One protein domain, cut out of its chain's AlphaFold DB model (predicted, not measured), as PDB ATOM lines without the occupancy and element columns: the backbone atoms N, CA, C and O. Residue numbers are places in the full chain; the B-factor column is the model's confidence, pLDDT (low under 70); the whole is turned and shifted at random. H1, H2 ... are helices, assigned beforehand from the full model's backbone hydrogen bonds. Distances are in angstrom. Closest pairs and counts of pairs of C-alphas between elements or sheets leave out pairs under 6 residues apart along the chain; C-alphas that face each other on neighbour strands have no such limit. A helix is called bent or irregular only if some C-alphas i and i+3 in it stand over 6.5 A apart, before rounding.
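Overview. This is residues 61 to 132 of the 176 residues of a protein of Chromobacterium violaceum (UniProt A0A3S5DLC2). Two short helices, H1 and H2, stand side by side and pack on the long helix H3, with H1 crossing H3 at residues 117 to 124 and H2 meeting residues 106 to 113. Between H1 and H2 the chain makes a wide loop, residues 77 to 90. The printed part has 72 residues with three named helices, in the order H1, H2, H3, and no named strand; the class is all helix. It is compact, with a radius of gyration of the C-alphas of 12.7 A, and spans 40 by 28 by 18 A.

Arrangement. Start at H1, residues 66 to 76, and look on to H2, residues 91 to 99: they touch, the closest C-alphas being those of His 67 and Asn 91, 6.1 A apart. They run the same way at a shallow tilt of 32 degrees. H3, residues 106 to 128, touches H1 with residues 117 to 124 alone; the closest C-alphas, of Ala 69 and Leu 121, are 5.1 A apart. Their lines are only just about perpendicular, at 72 degrees. H3 touches H2 with residues 106 to 113 alone, closest at the C-alphas of Leu 99 and Ala 106, 4.1 A apart; they run opposite ways at a steep tilt of 56 degrees. The helix packing is only just mostly crossed, with 1 of 3 touching pairs at a shallow tilt. Every O i to N i+4 pair is within hydrogen-bond range in H1 and H2, and 16 of 19 are in H3.

Along the chain. Find C-alpha 66 at (144.627, 207.623, 253.542); from there H1 runs 15.3 A to C-alpha 76. H2 runs 12.3 A from C-alpha 91 to C-alpha 99. H3 runs 29.2 A from C-alpha 106 at (148.351, 209.422, 234.856) to C-alpha 128 at (154.719, 201.667, 262.293). It is irregular, with C-alphas 107 and 110 9.1 A apart, and has a kink of 71 degrees near residue 113.

Size, cuts and confidence. The C-alphas of Pro 101 and Arg 131, the two farthest apart, are 40.3 A from each other. The link from H1 to H2 is long, with 14 residues, and that from H2 to H3 is short, with 6. The printed part has no cut, its mean pLDDT is 90.2, and no printed residue is under 70.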
ATOM      1  N   ARG A  61     152.912 209.192 267.676       88.44
ATOM      2  CA  ARG A  61     152.252 209.891 266.566       88.44
ATOM      3  C   ARG A  61     150.897 209.238 266.241       88.44
ATOM      4  O   ARG A  61     150.792 208.020 266.372       88.44
ATOM      5  N   PRO A  62     149.902 209.998 265.741       92.19
ATOM      6  CA  PRO A  62     148.611 209.448 265.328       92.19
ATOM      7  C   PRO A  62     148.734 208.350 264.266       92.19
ATOM      8  O   PRO A  62     149.694 208.342 263.480       92.19
ATOM      9  N   GLU A  63     147.742 207.458 264.222       92.62
ATOM     10  CA  GLU A  63     147.596 206.453 263.163       92.62
ATOM     11  C   GLU A  63     147.567 207.118 261.780       92.62
ATOM     12  O   GLU A  63     146.940 208.168 261.625       92.62
ATOM     13  N   PRO A  64     148.244 206.540 260.768       94.50
ATOM     14  CA  PRO A  64     148.250 207.118 259.439       94.50
ATOM     15  C   PRO A  64     146.862 206.993 258.805       94.50
ATOM     16  O   PRO A  64     146.157 205.984 258.955       94.50
ATOM     17  N   THR A  65     146.503 208.020 258.053       95.94
ATOM     18  CA  THR A  65     145.272 208.117 257.275       95.94
ATOM     19  C   THR A  65     145.551 207.859 255.794       95.94
ATOM     20  O   THR A  65     146.698 207.856 255.342       95.94
ATOM     21  N   LEU A  66     144.491 207.670 255.002       95.25
ATOM     22  CA  LEU A  66     144.627 207.623 253.542       95.25
ATOM     23  C   LEU A  66     145.228 208.924 252.993       95.25
ATOM     24  O   LEU A  66     146.010 208.876 252.050       95.25
ATOM     25  N   HIS A  67     144.901 210.060 253.607       94.56
ATOM     26  CA  HIS A  67     145.448 211.353 253.221       94.56
ATOM     27  C   HIS A  67     146.982 211.376 253.343       94.56
ATOM     28  O   HIS A  67     147.664 211.680 252.367       94.56
ATOM     29  N   ASP A  68     147.535 210.926 254.476       93.19
ATOM     30  CA  ASP A  68     148.993 210.843 254.682       93.19
ATOM     31  C   ASP A  68     149.679 209.939 253.642       93.19
ATOM     32  O   ASP A  68     150.781 210.220 253.156       93.19
ATOM     33  N   ALA A  69     149.015 208.840 253.276       94.69
ATOM     34  CA  ALA A  69     149.503 207.922 252.257       94.69
ATOM     35  C   ALA A  69     149.497 208.560 250.858       94.69
ATOM     36  O   ALA A  69     150.457 208.393 250.105       94.69
ATOM     37  N   LEU A  70     148.462 209.328 250.512       94.12
ATOM     38  CA  LEU A  70     148.380 210.050 249.240       94.12
ATOM     39  C   LEU A  70     149.416 211.174 249.148       94.12
ATOM     40  O   LEU A  70     150.067 211.303 248.113       94.12
ATOM     41  N   VAL A  71     149.641 211.917 250.234       91.62
ATOM     42  CA  VAL A  71     150.732 212.903 250.335       91.62
ATOM     43  C   VAL A  71     152.094 212.235 250.130       91.62
ATOM     44  O   VAL A  71     152.948 212.763 249.415       91.62
ATOM     45  N   THR A  72     152.288 211.035 250.684       89.94
ATOM     46  CA  THR A  72     153.519 210.255 250.484       89.94
ATOM     47  C   THR A  72     153.692 209.842 249.021       89.94
ATOM     48  O   THR A  72     154.763 210.056 248.453       89.94
ATOM     49  N   VAL A  73     152.648 209.300 248.381       91.69
ATOM     50  CA  VAL A  73     152.675 208.938 246.951       91.69
ATOM     51  C   VAL A  73     152.986 210.165 246.095       91.69
ATOM     52  O   VAL A  73     153.827 210.091 245.203       91.69
ATOM     53  N   LEU A  74     152.359 211.302 246.386       89.62
ATOM     54  CA  LEU A  74     152.597 212.566 245.697       89.62
ATOM     55  C   LEU A  74     154.069 212.999 245.815       89.62
ATOM     56  O   LEU A  74     154.750 213.179 244.803       89.62
ATOM     57  N   SER A  75     154.587 213.056 247.041       85.62
ATOM     58  CA  SER A  75     155.947 213.521 247.340       85.62
ATOM     59  C   SER A  75     157.033 212.619 246.745       85.62
ATOM     60  O   SER A  75     158.013 213.106 246.180       85.62
ATOM     61  N   VAL A  76     156.849 211.295 246.800       84.56
ATOM     62  CA  VAL A  76     157.772 210.307 246.204       84.56
ATOM     63  C   VAL A  76     157.868 210.461 244.683       84.56
ATOM     64  O   VAL A  76     158.908 210.172 244.095       84.56
ATOM     65  N   ASN A  77     156.822 210.977 244.036       82.62
ATOM     66  CA  ASN A  77     156.826 211.266 242.602       82.62
ATOM     67  C   ASN A  77     157.386 212.661 242.261       82.62
ATOM     68  O   ASN A  77     157.321 213.087 241.110       82.62
ATOM     69  N   GLY A  78     157.991 213.348 243.237       79.50
ATOM     70  CA  GLY A  78     158.619 214.657 243.064       79.50
ATOM     71  C   GLY A  78     157.639 215.827 243.102       79.50
ATOM     72  O   GLY A  78     158.030 216.953 242.810       79.50
ATOM     73  N   GLU A  79     156.380 215.589 243.458       79.38
ATOM     74  CA  GLU A  79     155.379 216.645 243.540       79.38
ATOM     75  C   GLU A  79     155.376 217.335 244.903       79.38
ATOM     76  O   GLU A  79     155.783 216.769 245.914       79.38
ATOM     77  N   VAL A  80     154.886 218.573 244.914       78.69
ATOM     78  CA  VAL A  80     154.682 219.354 246.137       78.69
ATOM     79  C   VAL A  80     153.267 219.098 246.654       78.69
ATOM     80  O   VAL A  80     152.316 219.111 245.874       78.69
ATOM     81  N   ASP A  81     153.147 218.886 247.960       79.06
ATOM     82  CA  ASP A  81     151.926 218.573 248.714       79.06
ATOM     83  C   ASP A  81     151.126 219.807 249.164       79.06
ATOM     84  O   ASP A  81     150.219 219.709 249.991       79.06
ATOM     85  N   ALA A  82     151.429 220.961 248.574       80.75
ATOM     86  CA  ALA A  82     150.768 222.228 248.829       80.75
ATOM     87  C   ALA A  82     150.299 222.886 247.524       80.75
ATOM     88  O   ALA A  82     150.887 222.678 246.453       80.75
ATOM     89  N   ASP A  83     149.241 223.684 247.621       77.44
ATOM     90  CA  ASP A  83     148.730 224.491 246.517       77.44
ATOM     91  C   ASP A  83     149.607 225.729 246.226       77.44
ATOM     92  O   ASP A  83     150.719 225.883 246.739       77.44
ATOM     93  N   ALA A  84     149.123 226.608 245.344       76.75
ATOM     94  CA  ALA A  84     149.838 227.819 244.947       76.75
ATOM     95  C   ALA A  84     150.029 228.823 246.100       76.75
ATOM     96  O   ALA A  84     151.004 229.579 246.081       76.75
ATOM     97  N   ASP A  85     149.135 228.799 247.090       78.19
ATOM     98  CA  ASP A  85     149.143 229.673 248.264       78.19
ATOM     99  C   ASP A  85     149.881 229.030 249.454       78.19
ATOM    100  O   ASP A  85     150.112 229.673 250.480       78.19
ATOM    101  N   GLY A  86     150.329 227.781 249.297       79.56
ATOM    102  CA  GLY A  86     151.059 227.021 250.307       79.56
ATOM    103  C   GLY A  86     150.157 226.284 251.296       79.56
ATOM    104  O   GLY A  86     150.647 225.850 252.340       79.56
ATOM    105  N   LEU A  87     148.864 226.142 250.995       78.94
ATOM    106  CA  LEU A  87     147.924 225.385 251.816       78.94
ATOM    107  C   LEU A  87     147.997 223.884 251.492       78.94
ATOM    108  O   LEU A  87     148.259 223.520 250.343       78.94
ATOM    109  N   PRO A  88     147.757 222.999 252.482       85.38
ATOM    110  CA  PRO A  88     147.703 221.560 252.248       85.38
ATOM    111  C   PRO A  88     146.630 221.194 251.222       85.38
ATOM    112  O   PRO A  88     145.500 221.681 251.291       85.38
ATOM    113  N   LEU A  89     146.976 220.308 250.291       89.81
ATOM    114  CA  LEU A  89     146.019 219.772 249.322       89.81
ATOM    115  C   LEU A  89     145.035 218.821 250.009       89.81
ATOM    116  O   LEU A  89     145.432 218.065 250.887       89.81
ATOM    117  N   ASP A  90     143.774 218.789 249.582       93.62
ATOM    118  CA  ASP A  90     142.864 217.697 249.945       93.62
ATOM    119  C   ASP A  90     143.088 216.453 249.059       93.62
ATOM    120  O   ASP A  90     143.883 216.459 248.113       93.62
ATOM    121  N   ASN A  91     142.392 215.350 249.354       94.62
ATOM    122  CA  ASN A  91     142.563 214.100 248.607       94.62
ATOM    123  C   ASN A  91     142.225 214.238 247.118       94.62
ATOM    124  O   ASN A  91     142.912 213.647 246.282       94.62
ATOM    125  N   ASP A  92     141.187 214.997 246.767       93.75
ATOM    126  CA  ASP A  92     140.774 215.143 245.374       93.75
ATOM    127  C   ASP A  92     141.762 215.993 244.586       93.75
ATOM    128  O   ASP A  92     142.132 215.619 243.471       93.75
ATOM    129  N   ALA A  93     142.276 217.064 245.183       92.94
ATOM    130  CA  ALA A  93     143.350 217.862 244.621       92.94
ATOM    131  C   ALA A  93     144.624 217.025 244.407       92.94
ATOM    132  O   ALA A  93     145.260 217.138 243.353       92.94
ATOM    133  N   ILE A  94     144.961 216.123 245.338       94.25
ATOM    134  CA  ILE A  94     146.080 215.182 245.168       94.25
ATOM    135  C   ILE A  94     145.840 214.262 243.962       94.25
ATOM    136  O   ILE A  94     146.716 214.139 243.103       94.25
ATOM    137  N   TYR A  95     144.657 213.655 243.834       94.56
ATOM    138  CA  TYR A  95     144.344 212.808 242.677       94.56
ATOM    139  C   TYR A  95     144.392 213.578 241.357       94.56
ATOM    140  O   TYR A  95     144.976 213.085 240.392       94.56
ATOM    141  N   GLN A  96     143.844 214.795 241.308       92.81
ATOM    142  CA  GLN A  96     143.926 215.651 240.122       92.81
ATOM    143  C   GLN A  96     145.385 215.930 239.742       92.81
ATOM    144  O   GLN A  96     145.765 215.853 238.571       92.81
ATOM    145  N   ARG A  97     146.248 216.180 240.733       91.31
ATOM    146  CA  ARG A  97     147.678 216.413 240.513       91.31
ATOM    147  C   ARG A  97     148.399 215.174 239.989       91.31
ATOM    148  O   ARG A  97     149.243 215.304 239.101       91.31
ATOM    149  N   LEU A  98     148.072 213.996 240.518       92.06
ATOM    150  CA  LEU A  98     148.647 212.713 240.108       92.06
ATOM    151  C   LEU A  98     148.162 212.256 238.726       92.06
ATOM    152  O   LEU A  98     148.913 211.586 238.019       92.06
ATOM    153  N   LEU A  99     146.947 212.640 238.327       94.00
ATOM    154  CA  LEU A  99     146.327 212.264 237.050       94.00
ATOM    155  C   LEU A  99     146.509 213.292 235.932       94.00
ATOM    156  O   LEU A  99     146.102 213.042 234.798       94.00
ATOM    157  N   ARG A 100     147.123 214.442 236.219       93.44
ATOM    158  CA  ARG A 100     147.336 215.481 235.210       93.44
ATOM    159  C   ARG A 100     148.142 214.952 234.009       93.44
ATOM    160  O   ARG A 100     149.055 214.137 234.197       93.44
ATOM    161  N   PRO A 101     147.896 215.462 232.790       92.12
ATOM    162  CA  PRO A 101     148.679 215.091 231.616       92.12
ATOM    163  C   PRO A 101     150.188 215.247 231.847       92.12
ATOM    164  O   PRO A 101     150.654 216.271 232.349       92.12
ATOM    165  N   GLY A 102     150.956 214.214 231.489       86.88
ATOM    166  CA  GLY A 102     152.412 214.175 231.665       86.88
ATOM    167  C   GLY A 102     152.897 213.702 233.041       86.88
ATOM    168  O   GLY A 102     154.106 213.560 233.224       86.88
ATOM    169  N   SER A 103     152.000 213.425 233.992       88.75
ATOM    170  CA  SER A 103     152.360 212.699 235.215       88.75
ATOM    171  C   SER A 103     152.704 211.235 234.893       88.75
ATOM    172  O   SER A 103     151.944 210.595 234.158       88.75
ATOM    173  N   PRO A 104     153.776 210.658 235.473       87.88
ATOM    174  CA  PRO A 104     154.097 209.234 235.325       87.88
ATOM    175  C   PRO A 104     152.971 208.299 235.777       87.88
ATOM    176  O   PRO A 104     152.877 207.172 235.301       87.88
ATOM    177  N   LEU A 105     152.113 208.768 236.688       90.62
ATOM    178  CA  LEU A 105     151.014 207.986 237.247       90.62
ATOM    179  C   LEU A 105     149.670 208.226 236.545       90.62
ATOM    180  O   LEU A 105     148.714 207.509 236.830       90.62
ATOM    181  N   ALA A 106     149.586 209.170 235.601       92.31
ATOM    182  CA  ALA A 106     148.351 209.422 234.856       92.31
ATOM    183  C   ALA A 106     147.806 208.177 234.121       92.31
ATOM    184  O   ALA A 106     146.598 207.946 234.199       92.31
ATOM    185  N   PRO A 107     148.639 207.324 233.479       95.00
ATOM    186  CA  PRO A 107     148.150 206.125 232.793       95.00
ATOM    187  C   PRO A 107     147.510 205.076 233.709       95.00
ATOM    188  O   PRO A 107     146.782 204.220 233.218       95.00
ATOM    189  N   LEU A 108     147.773 205.118 235.022       92.31
ATOM    190  CA  LEU A 108     147.170 204.178 235.972       92.31
ATOM    191  C   LEU A 108     145.663 204.419 236.135       92.31
ATOM    192  O   LEU A 108     144.920 203.491 236.451       92.31
ATOM    193  N   GLY A 109     145.202 205.653 235.918       95.00
ATOM    194  CA  GLY A 109     143.823 206.037 236.189       95.00
ATOM    195  C   GLY A 109     143.499 206.109 237.687       95.00
ATOM    196  O   GLY A 109     144.292 205.739 238.559       95.00
ATOM    197  N   ARG A 110     142.306 206.625 237.995       94.62
ATOM    198  CA  ARG A 110     141.875 206.895 239.376       94.62
ATOM    199  C   ARG A 110     141.769 205.630 240.227       94.62
ATOM    200  O   ARG A 110     142.287 205.605 241.336       94.62
ATOM    201  N   GLU A 111     141.161 204.573 239.697       95.56
ATOM    202  CA  GLU A 111     140.927 203.339 240.455       95.56
ATOM    203  C   GLU A 111     142.243 202.685 240.921       95.56
ATOM    204  O   GLU A 111     142.376 202.261 242.070       95.56
ATOM    205  N   ALA A 112     143.257 202.622 240.052       95.00
ATOM    206  CA  ALA A 112     144.547 202.053 240.429       95.00
ATOM    207  C   ALA A 112     145.329 202.973 241.382       95.00
ATOM    208  O   ALA A 112     146.023 202.469 242.264       95.00
ATOM    209  N   LEU A 113     145.183 204.300 241.270       94.75
ATOM    210  CA  LEU A 113     145.741 205.239 242.249       94.75
ATOM    211  C   LEU A 113     145.097 205.104 243.631       94.75
ATOM    212  O   LEU A 113     145.788 205.212 244.642       94.75
ATOM    213  N   GLU A 114     143.795 204.838 243.701       94.44
ATOM    214  CA  GLU A 114     143.109 204.550 244.963       94.44
ATOM    215  C   GLU A 114     143.660 203.273 245.605       94.44
ATOM    216  O   GLU A 114     144.020 203.279 246.785       94.44
ATOM    217  N   LYS A 115     143.849 202.207 244.814       96.12
ATOM    218  CA  LYS A 115     144.508 200.973 245.276       96.12
ATOM    219  C   LYS A 115     145.949 201.226 245.727       96.12
ATOM    220  O   LYS A 115     146.360 200.695 246.757       96.12
ATOM    221  N   LEU A 116     146.700 202.064 245.009       94.88
ATOM    222  CA  LEU A 116     148.062 202.455 245.382       94.88
ATOM    223  C   LEU A 116     148.093 203.228 246.708       94.88
ATOM    224  O   LEU A 116     148.953 202.963 247.550       94.88
ATOM    225  N   GLY A 117     147.146 204.143 246.924       95.44
ATOM    226  CA  GLY A 117     146.988 204.862 248.189       95.44
ATOM    227  C   GLY A 117     146.697 203.912 249.353       95.44
ATOM    228  O   GLY A 117     147.354 203.988 250.390       95.44
ATOM    229  N   GLN A 118     145.790 202.950 249.160       97.06
ATOM    230  CA  GLN A 118     145.485 201.930 250.171       97.06
ATOM    231  C   GLN A 118     146.676 201.006 250.454       97.06
ATOM    232  O   GLN A 118     146.966 200.713 251.615       97.06
ATOM    233  N   ALA A 119     147.405 200.580 249.422       94.88
ATOM    234  CA  ALA A 119     148.620 199.784 249.581       94.88
ATOM    235  C   ALA A 119     149.707 200.559 250.346       94.88
ATOM    236  O   ALA A 119     150.360 200.004 251.231       94.88
ATOM    237  N   SER A 120     149.854 201.854 250.061       94.50
ATOM    238  CA  SER A 120     150.791 202.739 250.761       94.50
ATOM    239  C   SER A 120     150.404 202.907 252.231       94.50
ATOM    240  O   SER A 120     151.245 202.730 253.111       94.50
ATOM    241  N   LEU A 121     149.118 203.136 252.521       96.31
ATOM    242  CA  LEU A 121     148.585 203.192 253.884       96.31
ATOM    243  C   LEU A 121     148.824 201.880 254.645       96.31
ATOM    244  O   LEU A 121     149.259 201.891 255.798       96.31
ATOM    245  N   HIS A 122     148.573 200.741 253.998       94.50
ATOM    246  CA  HIS A 122     148.848 199.431 254.576       94.50
ATOM    247  C   HIS A 122     150.339 199.264 254.909       94.50
ATOM    248  O   HIS A 122     150.674 198.862 256.023       94.50
ATOM    249  N   GLY A 123     151.234 199.655 253.995       91.62
ATOM    250  CA  GLY A 123     152.681 199.649 254.221       91.62
ATOM    251  C   GLY A 123     153.113 200.540 255.391       91.62
ATOM    252  O   GLY A 123     153.906 200.109 256.228       91.62
ATOM    253  N   MET A 124     152.544 201.744 255.508       93.19
ATOM    254  CA  MET A 124     152.798 202.644 256.640       93.19
ATOM    255  C   MET A 124     152.377 202.011 257.970       93.19
ATOM    256  O   MET A 124     153.136 202.075 258.934       93.19
ATOM    257  N   ARG A 125     151.200 201.374 258.028       93.44
ATOM    258  CA  ARG A 125     150.718 200.688 259.240       93.44
ATOM    259  C   ARG A 125     151.612 199.515 259.624       93.44
ATOM    260  O   ARG A 125     152.025 199.430 260.776       93.44
ATOM    261  N   LEU A 126     151.960 198.654 258.665       90.56
ATOM    262  CA  LEU A 126     152.871 197.531 258.903       90.56
ATOM    263  C   LEU A 126     154.217 198.009 259.439       90.56
ATOM    264  O   LEU A 126     154.727 197.460 260.411       90.56
ATOM    265  N   PHE A 127     154.777 199.054 258.832       90.00
ATOM    266  CA  PHE A 127     156.039 199.621 259.278       90.00
ATOM    267  C   PHE A 127     155.935 200.204 260.692       90.00
ATOM    268  O   PHE A 127     156.759 199.862 261.537       90.00
ATOM    269  N   ARG A 128     154.910 201.014 260.982       90.69
ATOM    270  CA  ARG A 128     154.719 201.667 262.293       90.69
ATOM    271  C   ARG A 128     154.390 200.681 263.418       90.69
ATOM    272  O   ARG A 128     154.754 200.942 264.558       90.69
ATOM    273  N   GLY A 129     153.759 199.551 263.097       89.44
ATOM    274  CA  GLY A 129     153.513 198.448 264.031       89.44
ATOM    275  C   GLY A 129     154.667 197.446 264.156       89.44
ATOM    276  O   GLY A 129     154.582 196.516 264.957       89.44
ATOM    277  N   SER A 130     155.733 197.590 263.363       88.25
ATOM    278  CA  SER A 130     156.873 196.671 263.383       88.25
ATOM    279  C   SER A 130     157.884 197.004 264.482       88.25
ATOM    280  O   SER A 130     157.875 198.079 265.079       88.25
ATOM    281  N   ARG A 131     158.814 196.078 264.729       85.88
ATOM    282  CA  ARG A 131     160.048 196.353 265.470       85.88
ATOM    283  C   ARG A 131     161.218 196.330 264.500       85.88
ATOM    284  O   ARG A 131     161.440 195.320 263.837       85.88
ATOM    285  N   THR A 132     161.983 197.416 264.447       83.44
ATOM    286  CA  THR A 132     163.279 197.414 263.761       83.44
ATOM    287  C   THR A 132     164.288 196.683 264.656       83.44
ATOM    288  O   THR A 132     164.527 197.147 265.774       83.44
TER     289      THR A 132